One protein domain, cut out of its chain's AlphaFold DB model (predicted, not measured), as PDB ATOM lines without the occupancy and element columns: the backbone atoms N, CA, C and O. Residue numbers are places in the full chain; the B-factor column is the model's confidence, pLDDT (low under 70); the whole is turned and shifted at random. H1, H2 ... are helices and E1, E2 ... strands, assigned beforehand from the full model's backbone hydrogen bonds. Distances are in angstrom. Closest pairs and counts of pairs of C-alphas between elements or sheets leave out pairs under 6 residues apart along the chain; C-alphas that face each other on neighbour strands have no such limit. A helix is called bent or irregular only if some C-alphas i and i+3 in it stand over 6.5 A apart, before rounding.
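AT A GLANCE: This is residues 80 to 242 of the 302 residues of an uncharacterized protein of Actinobacteria bacterium (UniProt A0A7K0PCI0). A twisted sheet of four strands has helices over one face and no named helix on the other. H4 covers E1 and E3, H1 runs side by side with H4 near E2, H2 and H3 pack on E4, and residues 212 to 242 form a tail without a named element. The 163 printed residues include four named helices and four named strands, in the order H1 E1 E2 E3 E4 H2 H3 H4; the mixed sheet runs E2 E1 E3 E4, and the class is mixed, helices and strands. The whole is compact, radius of gyration of the C-alphas 16.1 A, with spans of 54 by 32 by 28 A.

IN THESE COORDINATES: H1, residues 84 to 101, begins at C-alpha 84 (35.231, -39.261, -33.623) and measures 25.8 A. E1 is residues 104 to 113, 29.6 A; E2 118 to 124, 20.3 A; E3 141 to 150, 28.7 A; E4 160 to 168, 26.4 A. H2 is residues 177 to 185 and H3 189 to 193. H4, residues 197 to 211, 21.3 A, ends at C-alpha 211 (21.003, -38.837, -12.361); it is only just irregular, with C-alphas 206 and 209 6.9 A apart.

HOW THE PARTS SIT: E1 and E2 form an antiparallel hairpin, N 109 to O 121 2.9 A; E1 and E3 are parallel, N 108 to O 144 2.8 A; E3 and E4 form another antiparallel hairpin, N 145 to O 164 2.8 A. In two layers, helices on one face of a sheet, H1, H2 and H4 share a face, and H3 is on the same face. H4, the hub, runs along the strands at a height over the sheet of 9.5 A. H1 touches it with residues 90 to 97 alone, the same way at a shallow tilt of 8 degrees, closest C-alphas Ala 97 and Pro 209, 6.2 A. H2 touches H4 at a steep tilt of 64 degrees, opposite ways, closest C-alphas Thr 185 and Asn 203, 6.3 A. H3 and H4 touch only at the corner, closest C-alphas Leu 192 and Ala 200, 5.9 A. Every O i to N i+4 pair is within hydrogen-bond range in H1 and H2; H4 has 8 of 11, and H3 0 of 1, with 2 of 2 O i to N i+3 pairs.

THE WHOLE: The two C-alphas farthest apart, Pro 138 and Ala 242, are 55.7 A apart. The printed part has no cut, and the link from E2 to E3 is long, 16 residues. pLDDT is under 70 at residues 152 to 156 and 214 to 242.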
ATOM      1  N   VAL A  80      27.755 -43.884 -34.734       87.62
ATOM      2  CA  VAL A  80      26.456 -43.894 -35.421       87.62
ATOM      3  C   VAL A  80      25.952 -42.465 -35.596       87.62
ATOM      4  O   VAL A  80      25.568 -42.106 -36.703       87.62
ATOM      5  N   LEU A  81      25.967 -41.674 -34.517       87.50
ATOM      6  CA  LEU A  81      25.516 -40.275 -34.522       87.50
ATOM      7  C   LEU A  81      26.621 -39.273 -34.169       87.50
ATOM      8  O   LEU A  81      26.533 -38.112 -34.549       87.50
ATOM      9  N   LEU A  82      27.654 -39.697 -33.438       89.94
ATOM     10  CA  LEU A  82      28.704 -38.798 -32.962       89.94
ATOM     11  C   LEU A  82      29.952 -38.858 -33.843       89.94
ATOM     12  O   LEU A  82      30.357 -39.932 -34.298       89.94
ATOM     13  N   SER A  83      30.602 -37.707 -34.023       88.75
ATOM     14  CA  SER A  83      31.927 -37.633 -34.644       88.75
ATOM     15  C   SER A  83      32.987 -38.307 -33.771       88.75
ATOM     16  O   SER A  83      32.823 -38.447 -32.554       88.75
ATOM     17  N   ALA A  84      34.107 -38.708 -34.370       88.62
ATOM     18  CA  ALA A  84      35.231 -39.261 -33.623       88.62
ATOM     19  C   ALA A  84      35.712 -38.344 -32.478       88.62
ATOM     20  O   ALA A  84      36.061 -38.829 -31.398       88.62
ATOM     21  N   GLU A  85      35.717 -37.028 -32.695       88.69
ATOM     22  CA  GLU A  85      36.095 -36.025 -31.700       88.69
ATOM     23  C   GLU A  85      35.096 -35.963 -30.538       88.69
ATOM     24  O   GLU A  85      35.508 -36.064 -29.379       88.69
ATOM     25  N   ASP A  86      33.795 -35.884 -30.836       89.38
ATOM     26  CA  ASP A  86      32.746 -35.818 -29.808       89.38
ATOM     27  C   ASP A  86      32.724 -37.086 -28.950       89.38
ATOM     28  O   ASP A  86      32.491 -37.028 -27.742       89.38
ATOM     29  N   ARG A  87      33.015 -38.249 -29.548       92.69
ATOM     30  CA  ARG A  87      33.136 -39.514 -28.811       92.69
ATOM     31  C   ARG A  87      34.280 -39.468 -27.801       92.69
ATOM     32  O   ARG A  87      34.123 -39.916 -26.667       92.69
ATOM     33  N   VAL A  88      35.436 -38.934 -28.183       91.75
ATOM     34  CA  VAL A  88      36.576 -38.804 -27.262       91.75
ATOM     35  C   VAL A  88      36.260 -37.836 -26.130       91.75
ATOM     36  O   VAL A  88      36.535 -38.149 -24.967       91.75
ATOM     37  N   GLU A  89      35.678 -36.684 -26.457       90.88
ATOM     38  CA  GLU A  89      35.297 -35.679 -25.467       90.88
ATOM     39  C   GLU A  89      34.296 -36.264 -24.467       90.88
ATOM     40  O   GLU A  89      34.550 -36.275 -23.265       90.88
ATOM     41  N   LEU A  90      33.213 -36.861 -24.965       92.12
ATOM     42  CA  LEU A  90      32.172 -37.440 -24.129       92.12
ATOM     43  C   LEU A  90      32.698 -38.593 -23.267       92.12
ATOM     44  O   LEU A  90      32.374 -38.669 -22.084       92.12
ATOM     45  N   ALA A  91      33.552 -39.466 -23.809       93.25
ATOM     46  CA  ALA A  91      34.174 -40.533 -23.025       93.25
ATOM     47  C   ALA A  91      35.059 -39.981 -21.896       93.25
ATOM     48  O   ALA A  91      35.081 -40.549 -20.802       93.25
ATOM     49  N   THR A  92      35.756 -38.868 -22.144       92.06
ATOM     50  CA  THR A  92      36.573 -38.180 -21.133       92.06
ATOM     51  C   THR A  92      35.690 -37.611 -20.028       92.06
ATOM     52  O   THR A  92      35.914 -37.915 -18.858       92.06
ATOM     53  N   THR A  93      34.620 -36.903 -20.393       91.06
ATOM     54  CA  THR A  93      33.635 -36.365 -19.446       91.06
ATOM     55  C   THR A  93      33.013 -37.460 -18.576       91.06
ATOM     56  O   THR A  93      32.917 -37.321 -17.355       91.06
ATOM     57  N   LEU A  94      32.640 -38.598 -19.171       92.56
ATOM     58  CA  LEU A  94      32.110 -39.735 -18.413       92.56
ATOM     59  C   LEU A  94      33.163 -40.361 -17.488       92.56
ATOM     60  O   LEU A  94      32.821 -40.799 -16.391       92.56
ATOM     61  N   ALA A  95      34.437 -40.403 -17.889       92.75
ATOM     62  CA  ALA A  95      35.522 -40.909 -17.048       92.75
ATOM     63  C   ALA A  95      35.802 -40.015 -15.830       92.75
ATOM     64  O   ALA A  95      36.038 -40.526 -14.727       92.75
ATOM     65  N   GLU A  96      35.732 -38.697 -16.005       91.69
ATOM     66  CA  GLU A  96      35.832 -37.727 -14.912       91.69
ATOM     67  C   GLU A  96      34.668 -37.898 -13.928       91.69
ATOM     68  O   GLU A  96      34.898 -38.123 -12.735       91.69
ATOM     69  N   ALA A  97      33.435 -37.945 -14.436       92.25
ATOM     70  CA  ALA A  97      32.246 -38.191 -13.626       92.25
ATOM     71  C   ALA A  97      32.298 -39.541 -12.888       92.25
ATOM     72  O   ALA A  97      31.892 -39.645 -11.726       92.25
ATOM     73  N   THR A  98      32.824 -40.593 -13.523       92.94
ATOM     74  CA  THR A  98      33.038 -41.891 -12.867       92.94
ATOM     75  C   THR A  98      34.060 -41.798 -11.737       92.94
ATOM     76  O   THR A  98      33.880 -42.443 -10.705       92.94
ATOM     77  N   THR A  99      35.109 -40.990 -11.891       92.31
ATOM     78  CA  THR A  99      36.122 -40.789 -10.844       92.31
ATOM     79  C   THR A  99      35.542 -40.048  -9.635       92.31
ATOM     80  O   THR A  99      35.860 -40.398  -8.499       92.31
ATOM     81  N   GLU A 100      34.663 -39.071  -9.864       91.62
ATOM     82  CA  GLU A 100      33.997 -38.305  -8.803       91.62
ATOM     83  C   GLU A 100      32.933 -39.137  -8.068       91.62
ATOM     84  O   GLU A 100      32.887 -39.182  -6.836       91.62
ATOM     85  N   THR A 101      32.085 -39.836  -8.819       92.00
ATOM     86  CA  THR A 101      30.914 -40.521  -8.254       92.00
ATOM     87  C   THR A 101      31.212 -41.954  -7.826       92.00
ATOM     88  O   THR A 101      30.580 -42.448  -6.891       92.00
ATOM     89  N   GLY A 102      32.168 -42.637  -8.461       93.19
ATOM     90  CA  GLY A 102      32.387 -44.082  -8.327       93.19
ATOM     91  C   GLY A 102      31.376 -44.943  -9.101       93.19
ATOM     92  O   GLY A 102      31.348 -46.165  -8.901       93.19
ATOM     93  N   THR A 103      30.550 -44.329  -9.953       94.31
ATOM     94  CA  THR A 103      29.550 -44.981 -10.811       94.31
ATOM     95  C   THR A 103      30.039 -45.005 -12.257       94.31
ATOM     96  O   THR A 103      30.546 -44.009 -12.768       94.31
ATOM     97  N   CYS A 104      29.891 -46.136 -12.944       96.06
ATOM     98  CA  CYS A 104      30.235 -46.244 -14.362       96.06
ATOM     99  C   CYS A 104      29.076 -45.731 -15.208       96.06
ATOM    100  O   CYS A 104      27.945 -46.185 -15.034       96.06
ATOM    101  N   PHE A 105      29.371 -44.864 -16.167       95.38
ATOM    102  CA  PHE A 105      28.390 -44.387 -17.134       95.38
ATOM    103  C   PHE A 105      28.665 -45.006 -18.496       95.38
ATOM    104  O   PHE A 105      29.809 -45.051 -18.959       95.38
ATOM    105  N   VAL A 106      27.609 -45.490 -19.133       96.00
ATOM    106  CA  VAL A 106      27.648 -46.005 -20.498       96.00
ATOM    107  C   VAL A 106      26.447 -45.470 -21.258       96.00
ATOM    108  O   VAL A 106      25.355 -45.349 -20.706       96.00
ATOM    109  N   TYR A 107      26.626 -45.179 -22.536       94.75
ATOM    110  CA  TYR A 107      25.506 -45.093 -23.452       94.75
ATOM    111  C   TYR A 107      25.690 -46.078 -24.606       94.75
ATOM    112  O   TYR A 107      26.808 -46.428 -24.995       94.75
ATOM    113  N   VAL A 108      24.567 -46.564 -25.122       96.44
ATOM    114  CA  VAL A 108      24.506 -47.505 -26.237       96.44
ATOM    115  C   VAL A 108      23.496 -46.978 -27.241       96.44
ATOM    116  O   VAL A 108      22.329 -46.814 -26.890       96.44
ATOM    117  N   VAL A 109      23.921 -46.749 -28.479       95.81
ATOM    118  CA  VAL A 109      23.030 -46.383 -29.589       95.81
ATOM    119  C   VAL A 109      22.876 -47.595 -30.487       95.81
ATOM    120  O   VAL A 109      23.863 -48.167 -30.944       95.81
ATOM    121  N   SER A 110      21.639 -47.999 -30.743       94.81
ATOM    122  CA  SER A 110      21.309 -49.068 -31.680       94.81
ATOM    123  C   SER A 110      20.511 -48.472 -32.829       94.81
ATOM    124  O   SER A 110      19.402 -47.990 -32.621       94.81
ATOM    125  N   LEU A 111      21.074 -48.506 -34.032       91.50
ATOM    126  CA  LEU A 111      20.409 -48.102 -35.263       91.50
ATOM    127  C   LEU A 111      19.961 -49.352 -36.015       91.50
ATOM    128  O   LEU A 111      20.788 -50.137 -36.485       91.50
ATOM    129  N   ALA A 112      18.654 -49.530 -36.143       89.19
ATOM    130  CA  ALA A 112      18.047 -50.554 -36.972       89.19
ATOM    131  C   ALA A 112      17.577 -49.930 -38.290       89.19
ATOM    132  O   ALA A 112      16.797 -48.982 -38.294       89.19
ATOM    133  N   ASN A 113      18.022 -50.478 -39.418       81.56
ATOM    134  CA  ASN A 113      17.464 -50.157 -40.724       81.56
ATOM    135  C   ASN A 113      16.473 -51.258 -41.122       81.56
ATOM    136  O   ASN A 113      16.789 -52.447 -41.021       81.56
ATOM    137  N   TYR A 114      15.299 -50.878 -41.629       71.62
ATOM    138  CA  TYR A 114      14.279 -51.823 -42.102       71.62
ATOM    139  C   TYR A 114      14.799 -52.816 -43.167       71.62
ATOM    140  O   TYR A 114      14.272 -53.916 -43.312       71.62
ATOM    141  N   SER A 115      15.875 -52.470 -43.885       70.75
ATOM    142  CA  SER A 115      16.570 -53.366 -44.827       70.75
ATOM    143  C   SER A 115      17.346 -54.524 -44.172       70.75
ATOM    144  O   SER A 115      17.883 -55.374 -44.882       70.75
ATOM    145  N   GLY A 116      17.403 -54.582 -42.836       70.81
ATOM    146  CA  GLY A 116      18.047 -55.647 -42.061       70.81
ATOM    147  C   GLY A 116      19.489 -55.351 -41.642       70.81
ATOM    148  O   GLY A 116      20.081 -56.144 -40.912       70.81
ATOM    149  N   ALA A 117      20.060 -54.218 -42.059       78.81
ATOM    150  CA  ALA A 117      21.334 -53.746 -41.530       78.81
ATOM    151  C   ALA A 117      21.114 -53.086 -40.161       78.81
ATOM    152  O   ALA A 117      20.329 -52.146 -40.043       78.81
ATOM    153  N   SER A 118      21.822 -53.550 -39.133       86.38
ATOM    154  CA  SER A 118      21.888 -52.871 -37.842       86.38
ATOM    155  C   SER A 118      23.303 -52.380 -37.569       86.38
ATOM    156  O   SER A 118      24.292 -53.009 -37.956       86.38
ATOM    157  N   ARG A 119      23.399 -51.224 -36.919       89.19
ATOM    158  CA  ARG A 119      24.642 -50.701 -36.357       89.19
ATOM    159  C   ARG A 119      24.435 -50.481 -34.874       89.19
ATOM    160  O   ARG A 119      23.351 -50.096 -34.445       89.19
ATOM    161  N   GLN A 120      25.476 -50.735 -34.103       92.06
ATOM    162  CA  GLN A 120      25.474 -50.463 -32.681       92.06
ATOM    163  C   GLN A 120      26.753 -49.727 -32.330       92.06
ATOM    164  O   GLN A 120      27.836 -50.116 -32.761       92.06
ATOM    165  N   GLU A 121      26.598 -48.682 -31.539       93.31
ATOM    166  CA  GLU A 121      27.678 -47.929 -30.932       93.31
ATOM    167  C   GLU A 121      27.569 -48.075 -29.418       93.31
ATOM    168  O   GLU A 121      26.477 -48.059 -28.846       93.31
ATOM    169  N   THR A 122      28.712 -48.241 -28.762       95.12
ATOM    170  CA  THR A 122      28.815 -48.219 -27.303       95.12
ATOM    171  C   THR A 122      29.886 -47.224 -26.913       95.12
ATOM    172  O   THR A 122      30.949 -47.183 -27.527       95.12
ATOM    173  N   LEU A 123      29.637 -46.443 -25.871       94.81
ATOM    174  CA  LEU A 123      30.621 -45.519 -25.334       94.81
ATOM    175  C   LEU A 123      30.457 -45.436 -23.827       94.81
ATOM    176  O   LEU A 123      29.347 -45.344 -23.309       94.81
ATOM    177  N   SER A 124      31.572 -45.506 -23.114       95.06
ATOM    178  CA  SER A 124      31.575 -45.456 -21.657       95.06
ATOM    179  C   SER A 124      32.774 -44.691 -21.123       95.06
ATOM    180  O   SER A 124      33.649 -44.261 -21.876       95.06
ATOM    181  N   ASN A 125      32.865 -44.616 -19.799       92.94
ATOM    182  CA  ASN A 125      34.053 -44.163 -19.080       92.94
ATOM    183  C   ASN A 125      35.345 -44.945 -19.430       92.94
ATOM    184  O   ASN A 125      36.440 -44.476 -19.132       92.94
ATOM    185  N   ALA A 126      35.248 -46.136 -20.037       92.31
ATOM    186  CA  ALA A 126      36.406 -46.904 -20.508       92.31
ATOM    187  C   ALA A 126      36.883 -46.493 -21.918       92.31
ATOM    188  O   ALA A 126      37.925 -46.976 -22.381       92.31
ATOM    189  N   GLY A 127      36.128 -45.629 -22.600       93.19
ATOM    190  CA  GLY A 127      36.400 -45.141 -23.946       93.19
ATOM    191  C   GLY A 127      35.319 -45.500 -24.977       93.19
ATOM    192  O   GLY A 127      34.357 -46.213 -24.664       93.19
ATOM    193  N   PRO A 128      35.495 -45.032 -26.225       93.50
ATOM    194  CA  PRO A 128      34.673 -45.426 -27.367       93.50
ATOM    195  C   PRO A 128      34.760 -46.935 -27.628       93.50
ATOM    196  O   PRO A 128      35.820 -47.543 -27.457       93.50
ATOM    197  N   ASP A 129      33.637 -47.536 -28.017       93.94
ATOM    198  CA  ASP A 129      33.460 -48.960 -28.342       93.94
ATOM    199  C   ASP A 129      33.859 -49.928 -27.222       93.94
ATOM    200  O   ASP A 129      34.162 -51.103 -27.448       93.94
ATOM    201  N   LYS A 130      33.842 -49.442 -25.978       92.88
ATOM    202  CA  LYS A 130      34.167 -50.225 -24.788       92.88
ATOM    203  C   LYS A 130      33.033 -50.158 -23.788       92.88
ATOM    204  O   LYS A 130      32.572 -49.082 -23.420       92.88
ATOM    205  N   ALA A 131      32.617 -51.325 -23.313       90.38
ATOM    206  CA  ALA A 131      31.751 -51.427 -22.152       90.38
ATOM    207  C   ALA A 131      32.562 -51.213 -20.859       90.38
ATOM    208  O   ALA A 131      33.760 -51.525 -20.830       90.38
ATOM    209  N   PRO A 132      31.924 -50.750 -19.772       90.12
ATOM    210  CA  PRO A 132      32.555 -50.735 -18.464       90.12
ATOM    211  C   PRO A 132      32.961 -52.151 -18.038       90.12
ATOM    212  O   PRO A 132      32.191 -53.103 -18.170       90.12
ATOM    213  N   THR A 133      34.167 -52.305 -17.499       86.69
ATOM    214  CA  THR A 133      34.622 -53.586 -16.949       86.69
ATOM    215  C   THR A 133      33.862 -53.930 -15.670       86.69
ATOM    216  O   THR A 133      33.755 -53.118 -14.753       86.69
ATOM    217  N   THR A 134      33.355 -55.157 -15.556       78.50
ATOM    218  CA  THR A 134      32.671 -55.613 -14.338       78.50
ATOM    219  C   THR A 134      33.587 -55.474 -13.121       78.50
ATOM    220  O   THR A 134      34.696 -56.005 -13.117       78.50
ATOM    221  N   GLY A 135      33.123 -54.769 -12.087       80.44
ATOM    222  CA  GLY A 135      33.885 -54.525 -10.859       80.44
ATOM    223  C   GLY A 135      34.777 -53.279 -10.872       80.44
ATOM    224  O   GLY A 135      35.340 -52.962  -9.827       80.44
ATOM    225  N   SER A 136      34.883 -52.534 -11.984       85.62
ATOM    226  CA  SER A 136      35.626 -51.259 -11.984       85.62
ATOM    227  C   SER A 136      34.882 -50.115 -11.298       85.62
ATOM    228  O   SER A 136      35.510 -49.125 -10.941       85.62
ATOM    229  N   CYS A 137      33.567 -50.244 -11.109       92.94
ATOM    230  CA  CYS A 137      32.743 -49.214 -10.486       92.94
ATOM    231  C   CYS A 137      32.076 -49.728  -9.209       92.94
ATOM    232  O   CYS A 137      31.143 -50.533  -9.286       92.94
ATOM    233  N   PRO A 138      32.544 -49.282  -8.025       92.44
ATOM    234  CA  PRO A 138      32.041 -49.763  -6.741       92.44
ATOM    235  C   PRO A 138      30.577 -49.387  -6.501       92.44
ATOM    236  O   PRO A 138      29.893 -50.084  -5.754       92.44
ATOM    237  N   LYS A 139      30.092 -48.315  -7.138       93.31
ATOM    238  CA  LYS A 139      28.695 -47.881  -7.070       93.31
ATOM    239  C   LYS A 139      27.886 -48.302  -8.299       93.31
ATOM    240  O   LYS A 139      26.926 -47.639  -8.633       93.31
ATOM    241  N   GLY A 140      28.256 -49.369  -9.003       94.44
ATOM    242  CA  GLY A 140      27.435 -49.900 -10.096       94.44
ATOM    243  C   GLY A 140      27.535 -49.132 -11.421       94.44
ATOM    244  O   GLY A 140      28.508 -48.417 -11.677       94.44
ATOM    245  N   ILE A 141      26.555 -49.363 -12.299       95.56
ATOM    246  CA  ILE A 141      26.544 -48.897 -13.694       95.56
ATOM    247  C   ILE A 141      25.212 -48.205 -14.003       95.56
ATOM    248  O   ILE A 141      24.156 -48.761 -13.708       95.56
ATOM    249  N   VAL A 142      25.268 -47.048 -14.661       95.88
ATOM    250  CA  VAL A 142      24.119 -46.357 -15.263       95.88
ATOM    251  C   VAL A 142      24.288 -46.351 -16.777       95.88
ATOM    252  O   VAL A 142      25.336 -45.962 -17.294       95.88
ATOM    253  N   ALA A 143      23.266 -46.822 -17.483       96.50
ATOM    254  CA  ALA A 143      23.291 -47.069 -18.912       96.50
ATOM    255  C   ALA A 143      22.131 -46.371 -19.629       96.50
ATOM    256  O   ALA A 143      20.977 -46.763 -19.445       96.50
ATOM    257  N   LEU A 144      22.445 -45.403 -20.493       97.50
ATOM    258  CA  LEU A 144      21.510 -44.849 -21.477       97.50
ATOM    259  C   LEU A 144      21.462 -45.765 -22.703       97.50
ATOM    260  O   LEU A 144      22.494 -46.122 -23.269       97.50
ATOM    261  N   ARG A 145      20.271 -46.150 -23.142       97.56
ATOM    262  CA  ARG A 145      20.066 -46.968 -24.340       97.56
ATOM    263  C   ARG A 145      19.189 -46.209 -25.302       97.56
ATOM    264  O   ARG A 145      18.024 -46.001 -25.001       97.56
ATOM    265  N   VAL A 146      19.735 -45.845 -26.449       96.88
ATOM    266  CA  VAL A 146      19.011 -45.165 -27.519       96.88
ATOM    267  C   VAL A 146      18.755 -46.166 -28.635       96.88
ATOM    268  O   VAL A 146      19.678 -46.838 -29.099       96.88
ATOM    269  N   ASN A 147      17.502 -46.282 -29.054       95.81
ATOM    270  CA  ASN A 147      17.088 -47.112 -30.175       95.81
ATOM    271  C   ASN A 147      16.552 -46.201 -31.271       95.81
ATOM    272  O   ASN A 147      15.584 -45.476 -31.061       95.81
ATOM    273  N   LEU A 148      17.177 -46.269 -32.437       92.75
ATOM    274  CA  LEU A 148      16.797 -45.533 -33.629       92.75
ATOM    275  C   LEU A 148      16.365 -46.553 -34.671       92.75
ATOM    276  O   LEU A 148      17.106 -47.490 -34.978       92.75
ATOM    277  N   THR A 149      15.172 -46.384 -35.215       89.81
ATOM    278  CA  THR A 149      14.673 -47.212 -36.308       89.81
ATOM    279  C   THR A 149      14.467 -46.333 -37.521       89.81
ATOM    280  O   THR A 149      13.607 -45.453 -37.511       89.81
ATOM    281  N   TYR A 150      15.255 -46.604 -38.561       80.50
ATOM    282  CA  TYR A 150      15.114 -45.974 -39.862       80.50
ATOM    283  C   TYR A 150      14.247 -46.826 -40.776       80.50
ATOM    284  O   TYR A 150      14.518 -48.012 -41.037       80.50
ATOM    285  N   THR A 151      13.236 -46.176 -41.322       80.62
ATOM    286  CA  THR A 151      12.382 -46.712 -42.356       80.62
ATOM    287  C   THR A 151      12.895 -46.226 -43.700       80.62
ATOM    288  O   THR A 151      13.142 -45.045 -43.902       80.62
ATOM    289  N   SER A 152      13.073 -47.140 -44.656       68.75
ATOM    290  CA  SER A 152      13.525 -46.762 -46.000       68.75
ATOM    291  C   SER A 152      12.646 -45.653 -46.584       68.75
ATOM    292  O   SER A 152      11.430 -45.728 -46.428       68.75
ATOM    293  N   SER A 153      13.216 -44.737 -47.369       63.66
ATOM    294  CA  SER A 153      12.472 -43.665 -48.061       63.66
ATOM    295  C   SER A 153      11.312 -44.140 -48.951       63.66
ATOM    296  O   SER A 153      10.435 -43.356 -49.296       63.66
ATOM    297  N   SER A 154      11.299 -45.419 -49.335       65.62
ATOM    298  CA  SER A 154      10.213 -46.072 -50.075       65.62
ATOM    299  C   SER A 154       9.117 -46.692 -49.196       65.62
ATOM    300  O   SER A 154       8.196 -47.302 -49.734       65.62
ATOM    301  N   SER A 155       9.248 -46.633 -47.872       67.88
ATOM    302  CA  SER A 155       8.298 -47.203 -46.916       67.88
ATOM    303  C   SER A 155       7.397 -46.110 -46.350       67.88
ATOM    304  O   SER A 155       7.853 -45.013 -46.055       67.88
ATOM    305  N   GLU A 156       6.126 -46.448 -46.150       69.06
ATOM    306  CA  GLU A 156       5.117 -45.575 -45.535       69.06
ATOM    307  C   GLU A 156       5.191 -45.586 -43.995       69.06
ATOM    308  O   GLU A 156       4.336 -44.994 -43.341       69.06
ATOM    309  N   SER A 157       6.132 -46.327 -43.391       74.50
ATOM    310  CA  SER A 157       6.273 -46.330 -41.924       74.50
ATOM    311  C   SER A 157       7.123 -45.148 -41.464       74.50
ATOM    312  O   SER A 157       8.018 -44.702 -42.179       74.50
ATOM    313  N   GLU A 158       6.812 -44.641 -40.276       77.62
ATOM    314  CA  GLU A 158       7.521 -43.520 -39.669       77.62
ATOM    315  C   GLU A 158       8.823 -43.995 -39.019       77.62
ATOM    316  O   GLU A 158       8.869 -45.054 -38.386       77.62
ATOM    317  N   ASP A 159       9.874 -43.184 -39.155       86.25
ATOM    318  CA  ASP A 159      11.078 -43.331 -38.342       86.25
ATOM    319  C   ASP A 159      10.706 -43.177 -36.868       86.25
ATOM    320  O   ASP A 159       9.830 -42.390 -36.504       86.25
ATOM    321  N   SER A 160      11.366 -43.942 -36.007       90.38
ATOM    322  CA  SER A 160      11.121 -43.870 -34.569       90.38
ATOM    323  C   SER A 160      12.429 -43.828 -33.805       90.38
ATOM    324  O   SER A 160      13.397 -44.508 -34.146       90.38
ATOM    325  N   ALA A 161      12.439 -43.020 -32.755       94.62
ATOM    326  CA  ALA A 161      13.484 -42.999 -31.758       94.62
ATOM    327  C   ALA A 161      12.846 -43.290 -30.408       94.62
ATOM    328  O   ALA A 161      11.725 -42.866 -30.137       94.62
ATOM    329  N   SER A 162      13.566 -44.012 -29.566       95.56
ATOM    330  CA  SER A 162      13.268 -44.106 -28.145       95.56
ATOM    331  C   SER A 162      14.565 -44.160 -27.367       95.56
ATOM    332  O   SER A 162      15.605 -44.580 -27.890       95.56
ATOM    333  N   TYR A 163      14.523 -43.750 -26.109       97.44
ATOM    334  CA  TYR A 163      15.635 -43.977 -25.204       97.44
ATOM    335  C   TYR A 163      15.141 -44.506 -23.866       97.44
ATOM    336  O   TYR A 163      14.016 -44.248 -23.459       97.44
ATOM    337  N   SER A 164      15.992 -45.275 -23.198       96.88
ATOM    338  CA  SER A 164      15.744 -45.749 -21.842       96.88
ATOM    339  C   SER A 164      16.976 -45.614 -20.968       96.88
ATOM    340  O   SER A 164      18.107 -45.682 -21.458       96.88
ATOM    341  N   VAL A 165      16.764 -45.437 -19.668       97.00
ATOM    342  CA  VAL A 165      17.842 -45.377 -18.677       97.00
ATOM    343  C   VAL A 165      17.736 -46.598 -17.781       97.00
ATOM    344  O   VAL A 165      16.720 -46.854 -17.146       97.00
ATOM    345  N   THR A 166      18.814 -47.373 -17.718       95.56
ATOM    346  CA  THR A 166      18.896 -48.569 -16.877       95.56
ATOM    347  C   THR A 166      20.009 -48.412 -15.853       95.56
ATOM    348  O   THR A 166      21.094 -47.941 -16.178       95.56
ATOM    349  N   SER A 167      19.755 -48.814 -14.611       94.56
ATOM    350  CA  SER A 167      20.745 -48.801 -13.531       94.56
ATOM    351  C   SER A 167      20.959 -50.213 -12.995       94.56
ATOM    352  O   SER A 167      20.007 -50.962 -12.773       94.56
ATOM    353  N   SER A 168      22.219 -50.583 -12.783       92.56
ATOM    354  CA  SER A 168      22.618 -51.832 -12.141       92.56
ATOM    355  C   SER A 168      23.495 -51.518 -10.936       92.56
ATOM    356  O   SER A 168      24.694 -51.269 -11.061       92.56
ATOM    357  N   GLY A 169      22.871 -51.494  -9.757       87.38
ATOM    358  CA  GLY A 169      23.558 -51.278  -8.483       87.38
ATOM    359  C   GLY A 169      23.971 -49.831  -8.201       87.38
ATOM    360  O   GLY A 169      24.663 -49.619  -7.206       87.38
ATOM    361  N   ALA A 170      23.555 -48.857  -9.025       90.06
ATOM    362  CA  ALA A 170      23.849 -47.452  -8.771       90.06
ATOM    363  C   ALA A 170      22.875 -46.824  -7.768       90.06
ATOM    364  O   ALA A 170      21.671 -46.802  -8.032       90.06
ATOM    365  N   PRO A 171      23.368 -46.339  -6.608       87.38
ATOM    366  CA  PRO A 171      22.530 -45.666  -5.629       87.38
ATOM    367  C   PRO A 171      22.100 -44.289  -6.147       87.38
ATOM    368  O   PRO A 171      22.836 -43.646  -6.892       87.38
ATOM    369  N   GLY A 172      20.921 -43.834  -5.724       85.12
ATOM    370  CA  GLY A 172      20.403 -42.501  -6.051       85.12
ATOM    371  C   GLY A 172      19.713 -42.388  -7.412       85.12
ATOM    372  O   GLY A 172      19.071 -41.381  -7.665       85.12
ATOM    373  N   VAL A 173      19.764 -43.420  -8.262       90.81
ATOM    374  CA  VAL A 173      19.035 -43.398  -9.539       90.81
ATOM    375  C   VAL A 173      17.545 -43.635  -9.297       90.81
ATOM    376  O   VAL A 173      17.145 -44.687  -8.787       90.81
ATOM    377  N   SER A 174      16.738 -42.649  -9.676       88.94
ATOM    378  CA  SER A 174      15.275 -42.674  -9.650       88.94
ATOM    379  C   SER A 174      14.687 -43.822 -10.488       88.94
ATOM    380  O   SER A 174      15.250 -44.224 -11.506       88.94
ATOM    381  N   PHE A 175      13.508 -44.330 -10.101       87.12
ATOM    382  CA  PHE A 175      12.729 -45.236 -10.960       87.12
ATOM    383  C   PHE A 175      12.224 -44.538 -12.232       87.12
ATOM    384  O   PHE A 175      12.025 -45.204 -13.244       87.12
ATOM    385  N   ASP A 176      12.085 -43.211 -12.187       92.62
ATOM    386  CA  ASP A 176      11.665 -42.352 -13.296       92.62
ATOM    387  C   ASP A 176      12.867 -41.614 -13.917       92.62
ATOM    388  O   ASP A 176      12.738 -40.491 -14.404       92.62
ATOM    389  N   ALA A 177      14.057 -42.228 -13.895       93.50
ATOM    390  CA  ALA A 177      15.301 -41.626 -14.386       93.50
ATOM    391  C   ALA A 177      15.208 -41.102 -15.832       93.50
ATOM    392  O   ALA A 177      15.875 -40.137 -16.182       93.50
ATOM    393  N   GLU A 178      14.367 -41.706 -16.676       95.19
ATOM    394  CA  GLU A 178      14.105 -41.231 -18.041       95.19
ATOM    395  C   GLU A 178      13.384 -39.878 -18.073       95.19
ATOM    396  O   GLU A 178      13.744 -39.006 -18.866       95.19
ATOM    397  N   ALA A 179      12.380 -39.698 -17.208       93.81
ATOM    398  CA  ALA A 179      11.631 -38.450 -17.094       93.81
ATOM    399  C   ALA A 179      12.496 -37.351 -16.467       93.81
ATOM    400  O   ALA A 179      12.491 -36.218 -16.934       93.81
ATOM    401  N   GLU A 180      13.299 -37.702 -15.466       93.56
ATOM    402  CA  GLU A 180      14.264 -36.780 -14.866       93.56
ATOM    403  C   GLU A 180      15.333 -36.343 -15.877       93.56
ATOM    404  O   GLU A 180      15.611 -35.153 -16.011       93.56
ATOM    405  N   LEU A 181      15.877 -37.279 -16.664       94.19
ATOM    406  CA  LEU A 181      16.833 -36.963 -17.726       94.19
ATOM    407  C   LEU A 181      16.221 -36.039 -18.786       94.19
ATOM    408  O   LEU A 181      16.883 -35.113 -19.264       94.19
ATOM    409  N   LYS A 182      14.951 -36.265 -19.132       94.31
ATOM    410  CA  LYS A 182      14.189 -35.393 -20.029       94.31
ATOM    411  C   LYS A 182      14.028 -33.991 -19.454       94.31
ATOM    412  O   LYS A 182      14.287 -33.023 -20.161       94.31
ATOM    413  N   ASP A 183      13.644 -33.868 -18.189       92.50
ATOM    414  CA  ASP A 183      13.459 -32.569 -17.535       92.50
ATOM    415  C   ASP A 183      14.784 -31.797 -17.411       92.50
ATOM    416  O   ASP A 183      14.808 -30.575 -17.573       92.50
ATOM    417  N   LEU A 184      15.896 -32.503 -17.180       90.69
ATOM    418  CA  LEU A 184      17.239 -31.920 -17.100       90.69
ATOM    419  C   LEU A 184      17.747 -31.407 -18.450       90.69
ATOM    420  O   LEU A 184      18.381 -30.353 -18.516       90.69
ATOM    421  N   THR A 185      17.510 -32.162 -19.521       92.56
ATOM    422  CA  THR A 185      18.089 -31.878 -20.845       92.56
ATOM    423  C   THR A 185      17.145 -31.118 -21.770       92.56
ATOM    424  O   THR A 185      17.601 -30.481 -22.719       92.56
ATOM    425  N   GLY A 186      15.837 -31.191 -21.524       94.00
ATOM    426  CA  GLY A 186      14.798 -30.738 -22.446       94.00
ATOM    427  C   GLY A 186      14.729 -31.542 -23.750       94.00
ATOM    428  O   GLY A 186      14.062 -31.097 -24.682       94.00
ATOM    429  N   VAL A 187      15.432 -32.678 -23.839       93.94
ATOM    430  CA  VAL A 187      15.515 -33.509 -25.046       93.94
ATOM    431  C   VAL A 187      14.380 -34.525 -25.057       93.94
ATOM    432  O   VAL A 187      14.232 -35.323 -24.132       93.94
ATOM    433  N   ASP A 188      13.603 -34.519 -26.137       93.88
ATOM    434  CA  ASP A 188      12.592 -35.524 -26.435       93.88
ATOM    435  C   ASP A 188      13.091 -36.534 -27.480       93.88
ATOM    436  O   ASP A 188      14.013 -36.278 -28.252       93.88
ATOM    437  N   GLU A 189      12.391 -37.664 -27.596       93.19
ATOM    438  CA  GLU A 189      12.645 -38.679 -28.631       93.19
ATOM    439  C   GLU A 189      12.618 -38.099 -30.056       93.19
ATOM    440  O   GLU A 189      13.420 -38.480 -30.902       93.19
ATOM    441  N   LYS A 190      11.744 -37.120 -30.318       89.94
ATOM    442  CA  LYS A 190      11.667 -36.422 -31.612       89.94
ATOM    443  C   LYS A 190      12.947 -35.662 -31.971       89.94
ATOM    444  O   LYS A 190      13.224 -35.482 -33.152       89.94
ATOM    445  N   ASP A 191      13.708 -35.208 -30.979       91.62
ATOM    446  CA  ASP A 191      14.915 -34.412 -31.211       91.62
ATOM    447  C   ASP A 191      16.066 -35.314 -31.680       91.62
ATOM    448  O   ASP A 191      16.907 -34.882 -32.459       91.62
ATOM    449  N   LEU A 192      16.023 -36.607 -31.326       92.06
ATOM    450  CA  LEU A 192      16.919 -37.647 -31.846       92.06
ATOM    451  C   LEU A 192      16.630 -38.039 -33.304       92.06
ATOM    452  O   LEU A 192      17.397 -38.794 -33.891       92.06
ATOM    453  N   LEU A 193      15.518 -37.568 -33.877       89.50
ATOM    454  CA  LEU A 193      15.162 -37.739 -35.291       89.50
ATOM    455  C   LEU A 193      15.360 -36.448 -36.103       89.50
ATOM    456  O   LEU A 193      15.082 -36.426 -37.305       89.50
ATOM    457  N   GLY A 194      15.750 -35.361 -35.433       84.62
ATOM    458  CA  GLY A 194      15.841 -34.027 -36.007       84.62
ATOM    459  C   GLY A 194      17.181 -33.739 -36.676       84.62
ATOM    460  O   GLY A 194      18.045 -34.598 -36.811       84.62
ATOM    461  N   ASP A 195      17.358 -32.478 -37.071       81.44
ATOM    462  CA  ASP A 195      18.609 -32.024 -37.677       81.44
ATOM    463  C   ASP A 195      19.788 -32.064 -36.695       81.44
ATOM    464  O   ASP A 195      20.924 -32.147 -37.157       81.44
ATOM    465  N   ASP A 196      19.532 -31.963 -35.389       87.38
ATOM    466  CA  ASP A 196      20.531 -31.853 -34.317       87.38
ATOM    467  C   ASP A 196      20.493 -33.091 -33.393       87.38
ATOM    468  O   ASP A 196      20.537 -32.991 -32.163       87.38
ATOM    469  N   ASP A 197      20.366 -34.268 -34.007       89.38
ATOM    470  CA  ASP A 197      20.356 -35.585 -33.362       89.38
ATOM    471  C   ASP A 197      21.657 -35.883 -32.596       89.38
ATOM    472  O   ASP A 197      21.623 -36.410 -31.478       89.38
ATOM    473  N   ASP A 198      22.797 -35.478 -33.157       90.19
ATOM    474  CA  ASP A 198      24.117 -35.516 -32.523       90.19
ATOM    475  C   ASP A 198      24.159 -34.704 -31.217       90.19
ATOM    476  O   ASP A 198      24.588 -35.204 -30.168       90.19
ATOM    477  N   LEU A 199      23.646 -33.473 -31.247       90.25
ATOM    478  CA  LEU A 199      23.571 -32.595 -30.082       90.25
ATOM    479  C   LEU A 199      22.606 -33.135 -29.019       90.25
ATOM    480  O   LEU A 199      22.936 -33.119 -27.829       90.25
ATOM    481  N   ALA A 200      21.437 -33.627 -29.433       93.50
ATOM    482  CA  ALA A 200      20.454 -34.238 -28.543       93.50
ATOM    483  C   ALA A 200      21.045 -35.455 -27.812       93.50
ATOM    484  O   ALA A 200      20.971 -35.537 -26.581       93.50
ATOM    485  N   LEU A 201      21.710 -36.357 -28.544       93.88
ATOM    486  CA  LEU A 201      22.385 -37.517 -27.964       93.88
ATOM    487  C   LEU A 201      23.501 -37.102 -26.996       93.88
ATOM    488  O   LEU A 201      23.605 -37.662 -25.901       93.88
ATOM    489  N   ARG A 202      24.317 -36.110 -27.371       92.62
ATOM    490  CA  ARG A 202      25.408 -35.611 -26.522       92.62
ATOM    491  C   ARG A 202      24.878 -35.038 -25.208       92.62
ATOM    492  O   ARG A 202      25.431 -35.341 -24.153       92.62
ATOM    493  N   ASN A 203      23.791 -34.268 -25.261       92.62
ATOM    494  CA  ASN A 203      23.156 -33.688 -24.076       92.62
ATOM    495  C   ASN A 203      22.576 -34.768 -23.152       92.62
ATOM    496  O   ASN A 203      22.799 -34.706 -21.944       92.62
ATOM    497  N   LEU A 204      21.903 -35.787 -23.701       95.19
ATOM    498  CA  LEU A 204      21.413 -36.929 -22.915       95.19
ATOM    499  C   LEU A 204      22.561 -37.682 -22.236       95.19
ATOM    500  O   LEU A 204      22.511 -37.952 -21.037       95.19
ATOM    501  N   ALA A 205      23.610 -38.016 -22.988       94.44
ATOM    502  CA  ALA A 205      24.728 -38.786 -22.462       94.44
ATOM    503  C   ALA A 205      25.522 -38.012 -21.399       94.44
ATOM    504  O   ALA A 205      25.908 -38.588 -20.385       94.44
ATOM    505  N   ALA A 206      25.740 -36.712 -21.592       92.00
ATOM    506  CA  ALA A 206      26.478 -35.891 -20.639       92.00
ATOM    507  C   ALA A 206      25.666 -35.507 -19.392       92.00
ATOM    508  O   ALA A 206      26.256 -35.153 -18.373       92.00
ATOM    509  N   ALA A 207      24.336 -35.611 -19.443       93.38
ATOM    510  CA  ALA A 207      23.475 -35.458 -18.275       93.38
ATOM    511  C   ALA A 207      23.322 -36.755 -17.459       93.38
ATOM    512  O   ALA A 207      22.816 -36.699 -16.343       93.38
ATOM    513  N   LEU A 208      23.798 -37.912 -17.943       94.00
ATOM    514  CA  LEU A 208      23.753 -39.171 -17.181       94.00
ATOM    515  C   LEU A 208      24.346 -39.067 -15.767       94.00
ATOM    516  O   LEU A 208      23.726 -39.601 -14.845       94.00
ATOM    517  N   PRO A 209      25.501 -38.405 -15.548       93.44
ATOM    518  CA  PRO A 209      26.033 -38.221 -14.207       93.44
ATOM    519  C   PRO A 209      25.076 -37.494 -13.271       93.44
ATOM    520  O   PRO A 209      25.023 -37.839 -12.101       93.44
ATOM    521  N   LEU A 210      24.262 -36.564 -13.771       91.88
ATOM    522  CA  LEU A 210      23.312 -35.814 -12.944       91.88
ATOM    523  C   LEU A 210      22.206 -36.682 -12.339       91.88
ATOM    524  O   LEU A 210      21.586 -36.263 -11.369       91.88
ATOM    525  N   LEU A 211      21.987 -37.885 -12.877       92.88
ATOM    526  CA  LEU A 211      21.003 -38.837 -12.361       92.88
ATOM    527  C   LEU A 211      21.482 -39.597 -11.119       92.88
ATOM    528  O   LEU A 211      20.715 -40.372 -10.548       92.88
ATOM    529  N   VAL A 212      22.752 -39.454 -10.725       92.25
ATOM    530  CA  VAL A 212      23.252 -40.021  -9.468       92.25
ATOM    531  C   VAL A 212      23.459 -38.933  -8.425       92.25
ATOM    532  O   VAL A 212      24.053 -37.886  -8.680       92.25
ATOM    533  N   ASP A 213      23.009 -39.227  -7.206       81.12
ATOM    534  CA  ASP A 213      23.143 -38.333  -6.060       81.12
ATOM    535  C   ASP A 213      24.599 -37.888  -5.851       81.12
ATOM    536  O   ASP A 213      25.509 -38.702  -5.652       81.12
ATOM    537  N   GLY A 214      24.800 -36.569  -5.826       65.44
ATOM    538  CA  GLY A 214      26.091 -35.945  -5.541       65.44
ATOM    539  C   GLY A 214      27.004 -35.750  -6.749       65.44
ATOM    540  O   GLY A 214      28.149 -35.353  -6.545       65.44
ATOM    541  N   ALA A 215      26.536 -35.994  -7.975       67.06
ATOM    542  CA  ALA A 215      27.260 -35.562  -9.162       67.06
ATOM    543  C   ALA A 215      27.128 -34.052  -9.379       67.06
ATOM    544  O   ALA A 215      26.054 -33.467  -9.207       67.06
ATOM    545  N   THR A 216      28.222 -33.422  -9.795       58.19
ATOM    546  CA  THR A 216      28.181 -32.062 -10.322       58.19
ATOM    547  C   THR A 216      27.876 -32.096 -11.826       58.19
ATOM    548  O   THR A 216      28.274 -33.045 -12.507       58.19
ATOM    549  N   PRO A 217      27.132 -31.112 -12.371       58.94
ATOM    550  CA  PRO A 217      26.931 -31.022 -13.811       58.94
ATOM    551  C   PRO A 217      28.274 -30.949 -14.519       58.94
ATOM    552  O   PRO A 217      29.057 -30.035 -14.266       58.94
ATOM    553  N   ALA A 218      28.522 -31.896 -15.422       58.69
ATOM    554  CA  ALA A 218      29.623 -31.765 -16.351       58.69
ATOM    555  C   ALA A 218      29.351 -30.545 -17.237       58.69
ATOM    556  O   ALA A 218      28.339 -30.486 -17.940       58.69
ATOM    557  N   GLU A 219      30.231 -29.549 -17.185       56.28
ATOM    558  CA  GLU A 219      30.167 -28.420 -18.104       56.28
ATOM    559  C   GLU A 219      30.574 -28.928 -19.491       56.28
ATOM    560  O   GLU A 219      31.748 -29.191 -19.749       56.28
ATOM    561  N   LEU A 220      29.595 -29.139 -20.376       56.22
ATOM    562  CA  LEU A 220      29.892 -29.526 -21.751       56.22
ATOM    563  C   LEU A 220      30.562 -28.355 -22.470       56.22
ATOM    564  O   LEU A 220      30.005 -27.254 -22.526       56.22
ATOM    565  N   ALA A 221      31.702 -28.608 -23.113       57.28
ATOM    566  CA  ALA A 221      32.220 -27.670 -24.096       57.28
ATOM    567  C   ALA A 221      31.230 -27.569 -25.268       57.28
ATOM    568  O   ALA A 221      30.453 -28.490 -25.530       57.28
ATOM    569  N   ALA A 222      31.208 -26.437 -25.975       59.75
ATOM    570  CA  ALA A 222      30.368 -26.290 -27.163       59.75
ATOM    571  C   ALA A 222      30.635 -27.440 -28.162       59.75
ATOM    572  O   ALA A 222      31.790 -27.851 -28.281       59.75
ATOM    573  N   PRO A 223      29.604 -27.964 -28.851       56.16
ATOM    574  CA  PRO A 223      29.775 -29.057 -29.809       56.16
ATOM    575  C   PRO A 223      30.864 -28.729 -30.824       56.16
ATOM    576  O   PRO A 223      30.933 -27.598 -31.327       56.16
ATOM    577  N   ALA A 224      31.707 -29.721 -31.132       57.91
ATOM    578  CA  ALA A 224      32.548 -29.636 -32.311       57.91
ATOM    579  C   ALA A 224      31.637 -29.490 -33.542       57.91
ATOM    580  O   ALA A 224      30.445 -29.796 -33.502       57.91
ATOM    581  N   ALA A 225      32.164 -28.919 -34.627       57.75
ATOM    582  CA  ALA A 225      31.376 -28.690 -35.835       57.75
ATOM    583  C   ALA A 225      30.599 -29.959 -36.232       57.75
ATOM    584  O   ALA A 225      31.159 -31.050 -36.198       57.75
ATOM    585  N   LYS A 226      29.326 -29.773 -36.604       54.66
ATOM    586  CA  LYS A 226      28.342 -30.823 -36.899       54.66
ATOM    587  C   LYS A 226      28.965 -32.047 -37.584       54.66
ATOM    588  O   LYS A 226      29.647 -31.876 -38.603       54.66
ATOM    589  N   ALA A 227      28.710 -33.245 -37.052       52.97
ATOM    590  CA  ALA A 227      29.347 -34.474 -37.528       52.97
ATOM    591  C   ALA A 227      29.151 -34.668 -39.052       52.97
ATOM    592  O   ALA A 227      28.079 -34.330 -39.569       52.97
ATOM    593  N   PRO A 228      30.149 -35.194 -39.798       44.91
ATOM    594  CA  PRO A 228      30.039 -35.420 -41.238       44.91
ATOM    595  C   PRO A 228      28.882 -36.371 -41.573       44.91
ATOM    596  O   PRO A 228      28.891 -37.550 -41.242       44.91
ATOM    597  N   ASN A 229      27.877 -35.830 -42.254       45.91
ATOM    598  CA  ASN A 229      26.590 -36.452 -42.569       45.91
ATOM    599  C   ASN A 229      26.725 -37.710 -43.449       45.91
ATOM    600  O   ASN A 229      26.601 -37.624 -44.674       45.91
ATOM    601  N   GLY A 230      26.940 -38.882 -42.857       45.84
ATOM    602  CA  GLY A 230      26.720 -40.169 -43.514       45.84
ATOM    603  C   GLY A 230      25.335 -40.700 -43.156       45.84
ATOM    604  O   GLY A 230      25.172 -41.208 -42.060       45.84
ATOM    605  N   ASP A 231      24.367 -40.595 -44.074       45.34
ATOM    606  CA  ASP A 231      22.973 -41.048 -43.891       45.34
ATOM    607  C   ASP A 231      22.260 -40.367 -42.705       45.34
ATOM    608  O   ASP A 231      22.086 -40.925 -41.627       45.34
ATOM    609  N   ARG A 232      21.841 -39.112 -42.905       53.94
ATOM    610  CA  ARG A 232      21.017 -38.410 -41.915       53.94
ATOM    611  C   ARG A 232      19.567 -38.857 -41.978       53.94
ATOM    612  O   ARG A 232      19.004 -38.993 -43.065       53.94
ATOM    613  N   LEU A 233      18.959 -38.963 -40.801       50.72
ATOM    614  CA  LEU A 233      17.515 -38.937 -40.618       50.72
ATOM    615  C   LEU A 233      17.001 -37.685 -41.330       50.72
ATOM    616  O   LEU A 233      17.301 -36.565 -40.933       50.72
ATOM    617  N   THR A 234      16.279 -37.833 -42.440       48.00
ATOM    618  CA  THR A 234      15.843 -36.667 -43.227       48.00
ATOM    619  C   THR A 234      14.762 -35.842 -42.521       48.00
ATOM    620  O   THR A 234      14.171 -34.967 -43.158       48.00
ATOM    621  N   GLY A 235      14.444 -36.152 -41.250       43.84
ATOM    622  CA  GLY A 235      13.418 -35.503 -40.418       43.84
ATOM    623  C   GLY A 235      12.027 -35.467 -41.056       43.84
ATOM    624  O   GLY A 235      11.100 -34.840 -40.556       43.84
ATOM    625  N   SER A 236      11.892 -36.111 -42.207       44.16
ATOM    626  CA  SER A 236      10.748 -36.068 -43.081       44.16
ATOM    627  C   SER A 236      10.221 -37.485 -43.042       44.16
ATOM    628  O   SER A 236      10.800 -38.326 -43.739       44.16
ATOM    629  N   PRO A 237       9.183 -37.774 -42.227       48.44
ATOM    630  CA  PRO A 237       8.413 -39.001 -42.404       48.44
ATOM    631  C   PRO A 237       8.181 -39.166 -43.898       48.44
ATOM    632  O   PRO A 237       7.955 -38.144 -44.558       48.44
ATOM    633  N   GLY A 238       8.309 -40.391 -44.426       48.03
ATOM    634  CA  GLY A 238       7.985 -40.705 -45.816       48.03
ATOM    635  C   GLY A 238       6.721 -39.941 -46.151       48.03
ATOM    636  O   GLY A 238       5.686 -40.198 -45.540       48.03
ATOM    637  N   GLY A 239       6.904 -38.853 -46.917       46.59
ATOM    638  CA  GLY A 239       6.007 -37.707 -46.836       46.59
ATOM    639  C   GLY A 239       4.609 -38.236 -46.989       46.59
ATOM    640  O   GLY A 239       4.403 -39.031 -47.901       46.59
ATOM    641  N   ASP A 240       3.717 -37.837 -46.084       55.31
ATOM    642  CA  ASP A 240       2.298 -38.179 -46.014       55.31
ATOM    643  C   ASP A 240       1.615 -37.666 -47.302       55.31
ATOM    644  O   ASP A 240       0.711 -36.846 -47.298       55.31
ATOM    645  N   TRP A 241       2.136 -38.037 -48.464       66.38
ATOM    646  CA  TRP A 241       2.008 -37.396 -49.758       66.38
ATOM    647  C   TRP A 241       0.681 -37.819 -50.330       66.38
ATOM    648  O   TRP A 241      -0.068 -36.978 -50.815       66.38
ATOM    649  N   ALA A 242       0.341 -39.097 -50.150       65.31
ATOM    650  CA  ALA A 242      -0.989 -39.623 -50.387       65.31
ATOM    651  C   ALA A 242      -2.044 -38.954 -49.492       65.31
ATOM    652  O   ALA A 242      -3.201 -38.877 -49.894       65.31
TER     653      ALA A 242